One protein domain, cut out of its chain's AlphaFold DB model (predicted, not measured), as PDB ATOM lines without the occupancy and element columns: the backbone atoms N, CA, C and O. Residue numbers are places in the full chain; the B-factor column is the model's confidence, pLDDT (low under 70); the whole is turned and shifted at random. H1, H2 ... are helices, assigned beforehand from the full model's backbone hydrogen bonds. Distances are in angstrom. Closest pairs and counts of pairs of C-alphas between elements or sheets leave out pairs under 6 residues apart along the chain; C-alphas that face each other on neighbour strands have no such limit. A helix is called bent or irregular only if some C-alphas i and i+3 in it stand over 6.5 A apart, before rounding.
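AT A GLANCE: This is residues 132 to 145 and 183 to 225 of the 380 residues of the protein "Hypothetical protein" of Rotaria sp. Silwood1 (UniProt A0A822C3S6). One long helix, H3, makes most of the length, and the larger part of it, residues 207 to 216 and 218 to 223, sticks out as a free arm. Near its first residues sits a small, loose head of two short helices, H1 and H2, near each other and set at a steep angle, with the link of residues 191 to 199 leading from H2 into H3. The printed part has 57 residues with three named helices, in the order H1, H2, H3 along the chain, and no named strand; the class is all helix. The whole is loose, with a radius of gyration of the C-alphas of 14.6 A, and elongated, spanning 42 by 25 by 21 A.

HOW THE PARTS SIT: H3, residues 200 to 223, touches no helix. H2, residues 184 to 190, is only just apart from H3, with the closest C-alphas 8.4 A from each other. H1, residues 135 to 145, is apart from H3. H1 and H2 are close but not clearly touching, with 2 pairs of C-alphas within 8 A; their closest C-alphas are those of Lys 135 and Phe 190, 6.2 A apart. Their lines stand at a steep tilt of 59 degrees, and they run opposite ways. Just before H1 and H3, residues 132 to 133 pair with residues 198 to 199, antiparallel, in stretches too short to be named strands. In H1 and H2 every O i to N i+4 pair is within hydrogen-bond range; in H3 this holds for 19 of 20.

IN THESE COORDINATES: H3 runs from Tyr 200, with its C-alpha at (13.561, 39.352, -45.139), to Ser 223, with its C-alpha at (34.273, 13.586, -52.678), and measures 33.9 A from first to last C-alpha. H2 runs from Thr 184 to Phe 190, over 10.0 A. H1 runs from Lys 135, with its C-alpha at (17.096, 41.650, -31.777), to Met 145, over 15.4 A. No helix is bent or irregular.

THE WHOLE: The two C-alphas farthest apart are those of His 136 and Cys 224, 42.3 A. Residues 146 to 182 are cut out and not printed, and C-alphas 145 and 183 are 18.2 A apart across this cut, which falls in the link from H1 to H2. The link from H2 to H3, 9 residues, is short. The mean pLDDT of the printed part is 78.9. The model's confidence is low, under 70, at residue 132, residues 136 to 137 and residues 139 to 145; the mean pLDDT of H1 is 66.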
ATOM      1  N   LEU A 132      11.757  44.558 -41.208       61.66
ATOM      2  CA  LEU A 132      12.992  44.564 -40.435       61.66
ATOM      3  C   LEU A 132      12.683  44.025 -39.036       61.66
ATOM      4  O   LEU A 132      11.961  44.672 -38.285       61.66
ATOM      5  N   VAL A 133      13.215  42.857 -38.696       71.00
ATOM      6  CA  VAL A 133      13.100  42.284 -37.351       71.00
ATOM      7  C   VAL A 133      14.295  42.760 -36.534       71.00
ATOM      8  O   VAL A 133      15.433  42.606 -36.978       71.00
ATOM      9  N   ASP A 134      14.074  43.328 -35.351       73.44
ATOM     10  CA  ASP A 134      15.165  43.681 -34.433       73.44
ATOM     11  C   ASP A 134      15.533  42.516 -33.485       73.44
ATOM     12  O   ASP A 134      14.868  41.474 -33.435       73.44
ATOM     13  N   LYS A 135      16.620  42.676 -32.720       72.50
ATOM     14  CA  LYS A 135      17.096  41.650 -31.777       72.50
ATOM     15  C   LYS A 135      16.033  41.270 -30.735       72.50
ATOM     16  O   LYS A 135      15.927  40.096 -30.383       72.50
ATOM     17  N   HIS A 136      15.271  42.236 -30.226       65.81
ATOM     18  CA  HIS A 136      14.268  42.028 -29.182       65.81
ATOM     19  C   HIS A 136      13.034  41.305 -29.745       65.81
ATOM     20  O   HIS A 136      12.605  40.297 -29.179       65.81
ATOM     21  N   GLU A 137      12.536  41.727 -30.909       65.25
ATOM     22  CA  GLU A 137      11.453  41.046 -31.626       65.25
ATOM     23  C   GLU A 137      11.833  39.596 -31.973       65.25
ATOM     24  O   GLU A 137      11.056  38.671 -31.720       65.25
ATOM     25  N   PHE A 138      13.056  39.359 -32.461       70.56
ATOM     26  CA  PHE A 138      13.559  38.009 -32.746       70.56
ATOM     27  C   PHE A 138      13.548  37.101 -31.504       70.56
ATOM     28  O   PHE A 138      13.142  35.938 -31.581       70.56
ATOM     29  N   LEU A 139      13.958  37.626 -30.345       67.94
ATOM     30  CA  LEU A 139      13.983  36.887 -29.077       67.94
ATOM     31  C   LEU A 139      12.573  36.614 -28.527       67.94
ATOM     32  O   LEU A 139      12.329  35.535 -27.981       67.94
ATOM     33  N   ILE A 140      11.624  37.541 -28.705       67.12
ATOM     34  CA  ILE A 140      10.202  37.299 -28.405       67.12
ATOM     35  C   ILE A 140       9.663  36.183 -29.309       67.12
ATOM     36  O   ILE A 140       9.050  35.231 -28.817       67.12
ATOM     37  N   LEU A 141       9.934  36.246 -30.617       66.19
ATOM     38  CA  LEU A 141       9.520  35.225 -31.581       66.19
ATOM     39  C   LEU A 141      10.096  33.841 -31.237       66.19
ATOM     40  O   LEU A 141       9.356  32.855 -31.286       66.19
ATOM     41  N   GLU A 142      11.368  33.748 -30.831       63.91
ATOM     42  CA  GLU A 142      11.978  32.485 -30.391       63.91
ATOM     43  C   GLU A 142      11.212  31.869 -29.208       63.91
ATOM     44  O   GLU A 142      10.836  30.691 -29.265       63.91
ATOM     45  N   LYS A 143      10.909  32.658 -28.167       62.62
ATOM     46  CA  LYS A 143      10.210  32.170 -26.965       62.62
ATOM     47  C   LYS A 143       8.747  31.815 -27.233       62.62
ATOM     48  O   LYS A 143       8.319  30.715 -26.883       62.62
ATOM     49  N   VAL A 144       8.001  32.670 -27.939       61.94
ATOM     50  CA  VAL A 144       6.589  32.426 -28.304       61.94
ATOM     51  C   VAL A 144       6.448  31.177 -29.186       61.94
ATOM     52  O   VAL A 144       5.498  30.399 -29.044       61.94
ATOM     53  N   MET A 145       7.397  30.928 -30.097       58.94
ATOM     54  CA  MET A 145       7.429  29.683 -30.874       58.94
ATOM     55  C   MET A 145       7.921  28.477 -30.053       58.94
ATOM     56  O   MET A 145       7.538  27.342 -30.355       58.94
ATOM     57  N   THR A 183      24.885  34.830 -28.888       83.88
ATOM     58  CA  THR A 183      25.169  33.659 -29.733       83.88
ATOM     59  C   THR A 183      25.683  34.081 -31.111       83.88
ATOM     60  O   THR A 183      25.387  35.179 -31.583       83.88
ATOM     61  N   THR A 184      26.391  33.190 -31.812       85.69
ATOM     62  CA  THR A 184      26.933  33.451 -33.158       85.69
ATOM     63  C   THR A 184      25.872  33.944 -34.149       85.69
ATOM     64  O   THR A 184      26.156  34.825 -34.950       85.69
ATOM     65  N   LEU A 185      24.637  33.430 -34.067       81.25
ATOM     66  CA  LEU A 185      23.533  33.858 -34.937       81.25
ATOM     67  C   LEU A 185      22.995  35.246 -34.565       81.25
ATOM     68  O   LEU A 185      22.693  36.028 -35.459       81.25
ATOM     69  N   LEU A 186      22.941  35.591 -33.274       80.88
ATOM     70  CA  LEU A 186      22.577  36.947 -32.844       80.88
ATOM     71  C   LEU A 186      23.642  37.970 -33.269       80.88
ATOM     72  O   LEU A 186      23.290  39.055 -33.715       80.88
ATOM     73  N   ILE A 187      24.928  37.613 -33.188       85.50
ATOM     74  CA  ILE A 187      26.036  38.463 -33.660       85.50
ATOM     75  C   ILE A 187      26.007  38.607 -35.190       85.50
ATOM     76  O   ILE A 187      26.296  39.684 -35.699       85.50
ATOM     77  N   HIS A 188      25.655  37.544 -35.918       83.00
ATOM     78  CA  HIS A 188      25.562  37.561 -37.379       83.00
ATOM     79  C   HIS A 188      24.377  38.396 -37.894       83.00
ATOM     80  O   HIS A 188      24.511  39.057 -38.918       83.00
ATOM     81  N   PHE A 189      23.221  38.369 -37.221       81.81
ATOM     82  CA  PHE A 189      22.025  39.105 -37.662       81.81
ATOM     83  C   PHE A 189      21.906  40.529 -37.109       81.81
ATOM     84  O   PHE A 189      21.302  41.369 -37.765       81.81
ATOM     85  N   PHE A 190      22.444  40.804 -35.916       83.56
ATOM     86  CA  PHE A 190      22.236  42.077 -35.205       83.56
ATOM     87  C   PHE A 190      23.551  42.790 -34.834       83.56
ATOM     88  O   PHE A 190      23.551  43.780 -34.094       83.56
ATOM     89  N   GLY A 191      24.682  42.260 -35.306       81.94
ATOM     90  CA  GLY A 191      26.021  42.753 -35.005       81.94
ATOM     91  C   GLY A 191      26.479  42.447 -33.578       81.94
ATOM     92  O   GLY A 191      25.715  42.035 -32.702       81.94
ATOM     93  N   LYS A 192      27.763  42.709 -33.294       81.81
ATOM     94  CA  LYS A 192      28.347  42.542 -31.944       81.81
ATOM     95  C   LYS A 192      27.621  43.368 -30.872       81.81
ATOM     96  O   LYS A 192      27.577  42.962 -29.713       81.81
ATOM     97  N   ASN A 193      27.041  44.497 -31.280       79.06
ATOM     98  CA  ASN A 193      26.369  45.454 -30.406       79.06
ATOM     99  C   ASN A 193      24.843  45.247 -30.336       79.06
ATOM    100  O   ASN A 193      24.191  45.933 -29.555       79.06
ATOM    101  N   GLY A 194      24.266  44.333 -31.130       75.75
ATOM    102  CA  GLY A 194      22.823  44.071 -31.147       75.75
ATOM    103  C   GLY A 194      21.959  45.218 -31.687       75.75
ATOM    104  O   GLY A 194      20.805  45.317 -31.280       75.75
ATOM    105  N   ARG A 195      22.525  46.105 -32.519       76.00
ATOM    106  CA  ARG A 195      21.874  47.329 -33.030       76.00
ATOM    107  C   ARG A 195      21.422  47.231 -34.485       76.00
ATOM    108  O   ARG A 195      20.631  48.066 -34.912       76.00
ATOM    109  N   ASP A 196      21.937  46.260 -35.230       79.69
ATOM    110  CA  ASP A 196      21.537  46.062 -36.620       79.69
ATOM    111  C   ASP A 196      20.139  45.412 -36.651       79.69
ATOM    112  O   ASP A 196      19.668  44.883 -35.640       79.69
ATOM    113  N   THR A 197      19.455  45.455 -37.795       78.50
ATOM    114  CA  THR A 197      18.126  44.841 -37.972       78.50
ATOM    115  C   THR A 197      18.163  43.857 -39.129       78.50
ATOM    116  O   THR A 197      18.876  44.075 -40.104       78.50
ATOM    117  N   LEU A 198      17.402  42.769 -39.015       77.81
ATOM    118  CA  LEU A 198      17.392  41.671 -39.975       77.81
ATOM    119  C   LEU A 198      16.226  41.833 -40.948       77.81
ATOM    120  O   LEU A 198      15.067  41.693 -40.549       77.81
ATOM    121  N   ASN A 199      16.513  42.062 -42.229       81.88
ATOM    122  CA  ASN A 199      15.465  42.112 -43.248       81.88
ATOM    123  C   ASN A 199      15.145  40.729 -43.852       81.88
ATOM    124  O   ASN A 199      15.925  39.775 -43.769       81.88
ATOM    125  N   TYR A 200      13.974  40.605 -44.487       76.50
ATOM    126  CA  TYR A 200      13.561  39.352 -45.139       76.50
ATOM    127  C   TYR A 200      14.565  38.865 -46.202       76.50
ATOM    128  O   TYR A 200      14.794  37.660 -46.320       76.50
ATOM    129  N   THR A 201      15.180  39.775 -46.959       80.31
ATOM    130  CA  THR A 201      16.125  39.449 -48.039       80.31
ATOM    131  C   THR A 201      17.432  38.867 -47.493       80.31
ATOM    132  O   THR A 201      17.950  37.899 -48.047       80.31
ATOM    133  N   GLU A 202      17.937  39.399 -46.383       79.19
ATOM    134  CA  GLU A 202      19.090  38.884 -45.640       79.19
ATOM    135  C   GLU A 202      18.793  37.532 -45.007       79.19
ATOM    136  O   GLU A 202      19.585  36.605 -45.165       79.19
ATOM    137  N   LEU A 203      17.636  37.381 -44.354       79.44
ATOM    138  CA  LEU A 203      17.219  36.096 -43.793       79.44
ATOM    139  C   LEU A 203      17.062  35.036 -44.893       79.44
ATOM    140  O   LEU A 203      17.502  33.900 -44.717       79.44
ATOM    141  N   LYS A 204      16.480  35.399 -46.042       77.38
ATOM    142  CA  LYS A 204      16.375  34.523 -47.215       77.38
ATOM    143  C   LYS A 204      17.763  34.127 -47.727       77.38
ATOM    144  O   LYS A 204      18.037  32.934 -47.816       77.38
ATOM    145  N   ARG A 205      18.652  35.096 -47.977       83.69
ATOM    146  CA  ARG A 205      20.029  34.853 -48.442       83.69
ATOM    147  C   ARG A 205      20.818  33.987 -47.458       83.69
ATOM    148  O   ARG A 205      21.489  33.055 -47.876       83.69
ATOM    149  N   PHE A 206      20.710  34.248 -46.157       85.62
ATOM    150  CA  PHE A 206      21.327  33.426 -45.116       85.62
ATOM    151  C   PHE A 206      20.817  31.981 -45.165       85.62
ATOM    152  O   PHE A 206      21.610  31.047 -45.096       85.62
ATOM    153  N   MET A 207      19.504  31.781 -45.313       80.19
ATOM    154  CA  MET A 207      18.913  30.445 -45.415       80.19
ATOM    155  C   MET A 207      19.340  29.709 -46.695       80.19
ATOM    156  O   MET A 207      19.580  28.504 -46.635       80.19
ATOM    157  N   GLU A 208      19.453  30.410 -47.824       81.25
ATOM    158  CA  GLU A 208      19.952  29.869 -49.097       81.25
ATOM    159  C   GLU A 208      21.439  29.492 -48.996       81.25
ATOM    160  O   GLU A 208      21.806  28.362 -49.323       81.25
ATOM    161  N   ASN A 209      22.278  30.378 -48.450       85.88
ATOM    162  CA  ASN A 209      23.700  30.118 -48.207       85.88
ATOM    163  C   ASN A 209      23.899  28.930 -47.258       85.88
ATOM    164  O   ASN A 209      24.623  28.002 -47.597       85.88
ATOM    165  N   LEU A 210      23.189  28.884 -46.126       85.50
ATOM    166  CA  LEU A 210      23.259  27.775 -45.170       85.50
ATOM    167  C   LEU A 210      22.849  26.434 -45.806       85.50
ATOM    168  O   LEU A 210      23.411  25.390 -45.478       85.50
ATOM    169  N   GLN A 211      21.867  26.432 -46.712       80.19
ATOM    170  CA  GLN A 211      21.506  25.226 -47.461       80.19
ATOM    171  C   GLN A 211      22.622  24.798 -48.420       80.19
ATOM    172  O   GLN A 211      22.911  23.603 -48.493       80.19
ATOM    173  N   ILE A 212      23.257  25.746 -49.114       83.81
ATOM    174  CA  ILE A 212      24.395  25.488 -50.007       83.81
ATOM    175  C   ILE A 212      25.598  24.971 -49.211       83.81
ATOM    176  O   ILE A 212      26.092  23.900 -49.539       83.81
ATOM    177  N   GLU A 213      25.994  25.619 -48.114       87.56
ATOM    178  CA  GLU A 213      27.090  25.175 -47.236       87.56
ATOM    179  C   GLU A 213      26.864  23.755 -46.698       87.56
ATOM    180  O   GLU A 213      27.769  22.923 -46.709       87.56
ATOM    181  N   ILE A 214      25.640  23.419 -46.268       86.25
ATOM    182  CA  ILE A 214      25.321  22.053 -45.820       86.25
ATOM    183  C   ILE A 214      25.417  21.049 -46.983       86.25
ATOM    184  O   ILE A 214      25.810  19.902 -46.761       86.25
ATOM    185  N   LEU A 215      25.068  21.447 -48.212       86.31
ATOM    186  CA  LEU A 215      25.249  20.615 -49.406       86.31
ATOM    187  C   LEU A 215      26.727  20.479 -49.797       86.31
ATOM    188  O   LEU A 215      27.122  19.388 -50.188       86.31
ATOM    189  N   GLU A 216      27.544  21.521 -49.645       88.88
ATOM    190  CA  GLU A 216      28.998  21.475 -49.860       88.88
ATOM    191  C   GLU A 216      29.690  20.586 -48.825       88.88
ATOM    192  O   GLU A 216      30.542  19.778 -49.180       88.88
ATOM    193  N   ILE A 217      29.292  20.654 -47.552       87.94
ATOM    194  CA  ILE A 217      29.793  19.758 -46.498       87.94
ATOM    195  C   ILE A 217      29.371  18.305 -46.770       87.94
ATOM    196  O   ILE A 217      30.178  17.391 -46.584       87.94
ATOM    197  N   GLU A 218      28.132  18.066 -47.229       86.75
ATOM    198  CA  GLU A 218      27.701  16.727 -47.655       86.75
ATOM    199  C   GLU A 218      28.532  16.259 -48.860       86.75
ATOM    200  O   GLU A 218      29.088  15.166 -48.803       86.75
ATOM    201  N   PHE A 219      28.707  17.093 -49.889       89.38
ATOM    202  CA  PHE A 219      29.515  16.799 -51.075       89.38
ATOM    203  C   PHE A 219      30.964  16.455 -50.712       89.38
ATOM    204  O   PHE A 219      31.425  15.356 -51.011       89.38
ATOM    205  N   ASN A 220      31.652  17.342 -49.986       89.88
ATOM    206  CA  ASN A 220      33.055  17.197 -49.590       89.88
ATOM    207  C   ASN A 220      33.309  15.928 -48.761       89.88
ATOM    208  O   ASN A 220      34.382  15.326 -48.854       89.88
ATOM    209  N   LYS A 221      32.311  15.471 -47.991       88.25
ATOM    210  CA  LYS A 221      32.388  14.212 -47.240       88.25
ATOM    211  C   LYS A 221      32.469  12.975 -48.144       88.25
ATOM    212  O   LYS A 221      33.120  12.009 -47.753       88.25
ATOM    213  N   TYR A 222      31.823  12.983 -49.311       86.44
ATOM    214  CA  TYR A 222      31.837  11.856 -50.259       86.44
ATOM    215  C   TYR A 222      32.783  12.065 -51.446       86.44
ATOM    216  O   TYR A 222      33.188  11.088 -52.071       86.44
ATOM    217  N   SER A 223      33.182  13.304 -51.741       88.06
ATOM    218  CA  SER A 223      34.273  13.586 -52.678       88.06
ATOM    219  C   SER A 223      35.646  13.375 -52.041       88.06
ATOM    220  O   SER A 223      36.649  13.422 -52.739       88.06
ATOM    221  N   CYS A 224      35.721  13.166 -50.720       83.94
ATOM    222  CA  CYS A 224      36.972  13.035 -49.967       83.94
ATOM    223  C   CYS A 224      37.940  14.220 -50.186       83.94
ATOM    224  O   CYS A 224      39.155  14.048 -50.130       83.94
ATOM    225  N   GLY A 225      37.401  15.419 -50.445       79.88
ATOM    226  CA  GLY A 225      38.171  16.626 -50.764       79.88
ATOM    227  C   GLY A 225      38.485  16.829 -52.254       79.88
ATOM    228  O   GLY A 225      39.044  17.864 -52.614       79.88
TER     229      GLY A 225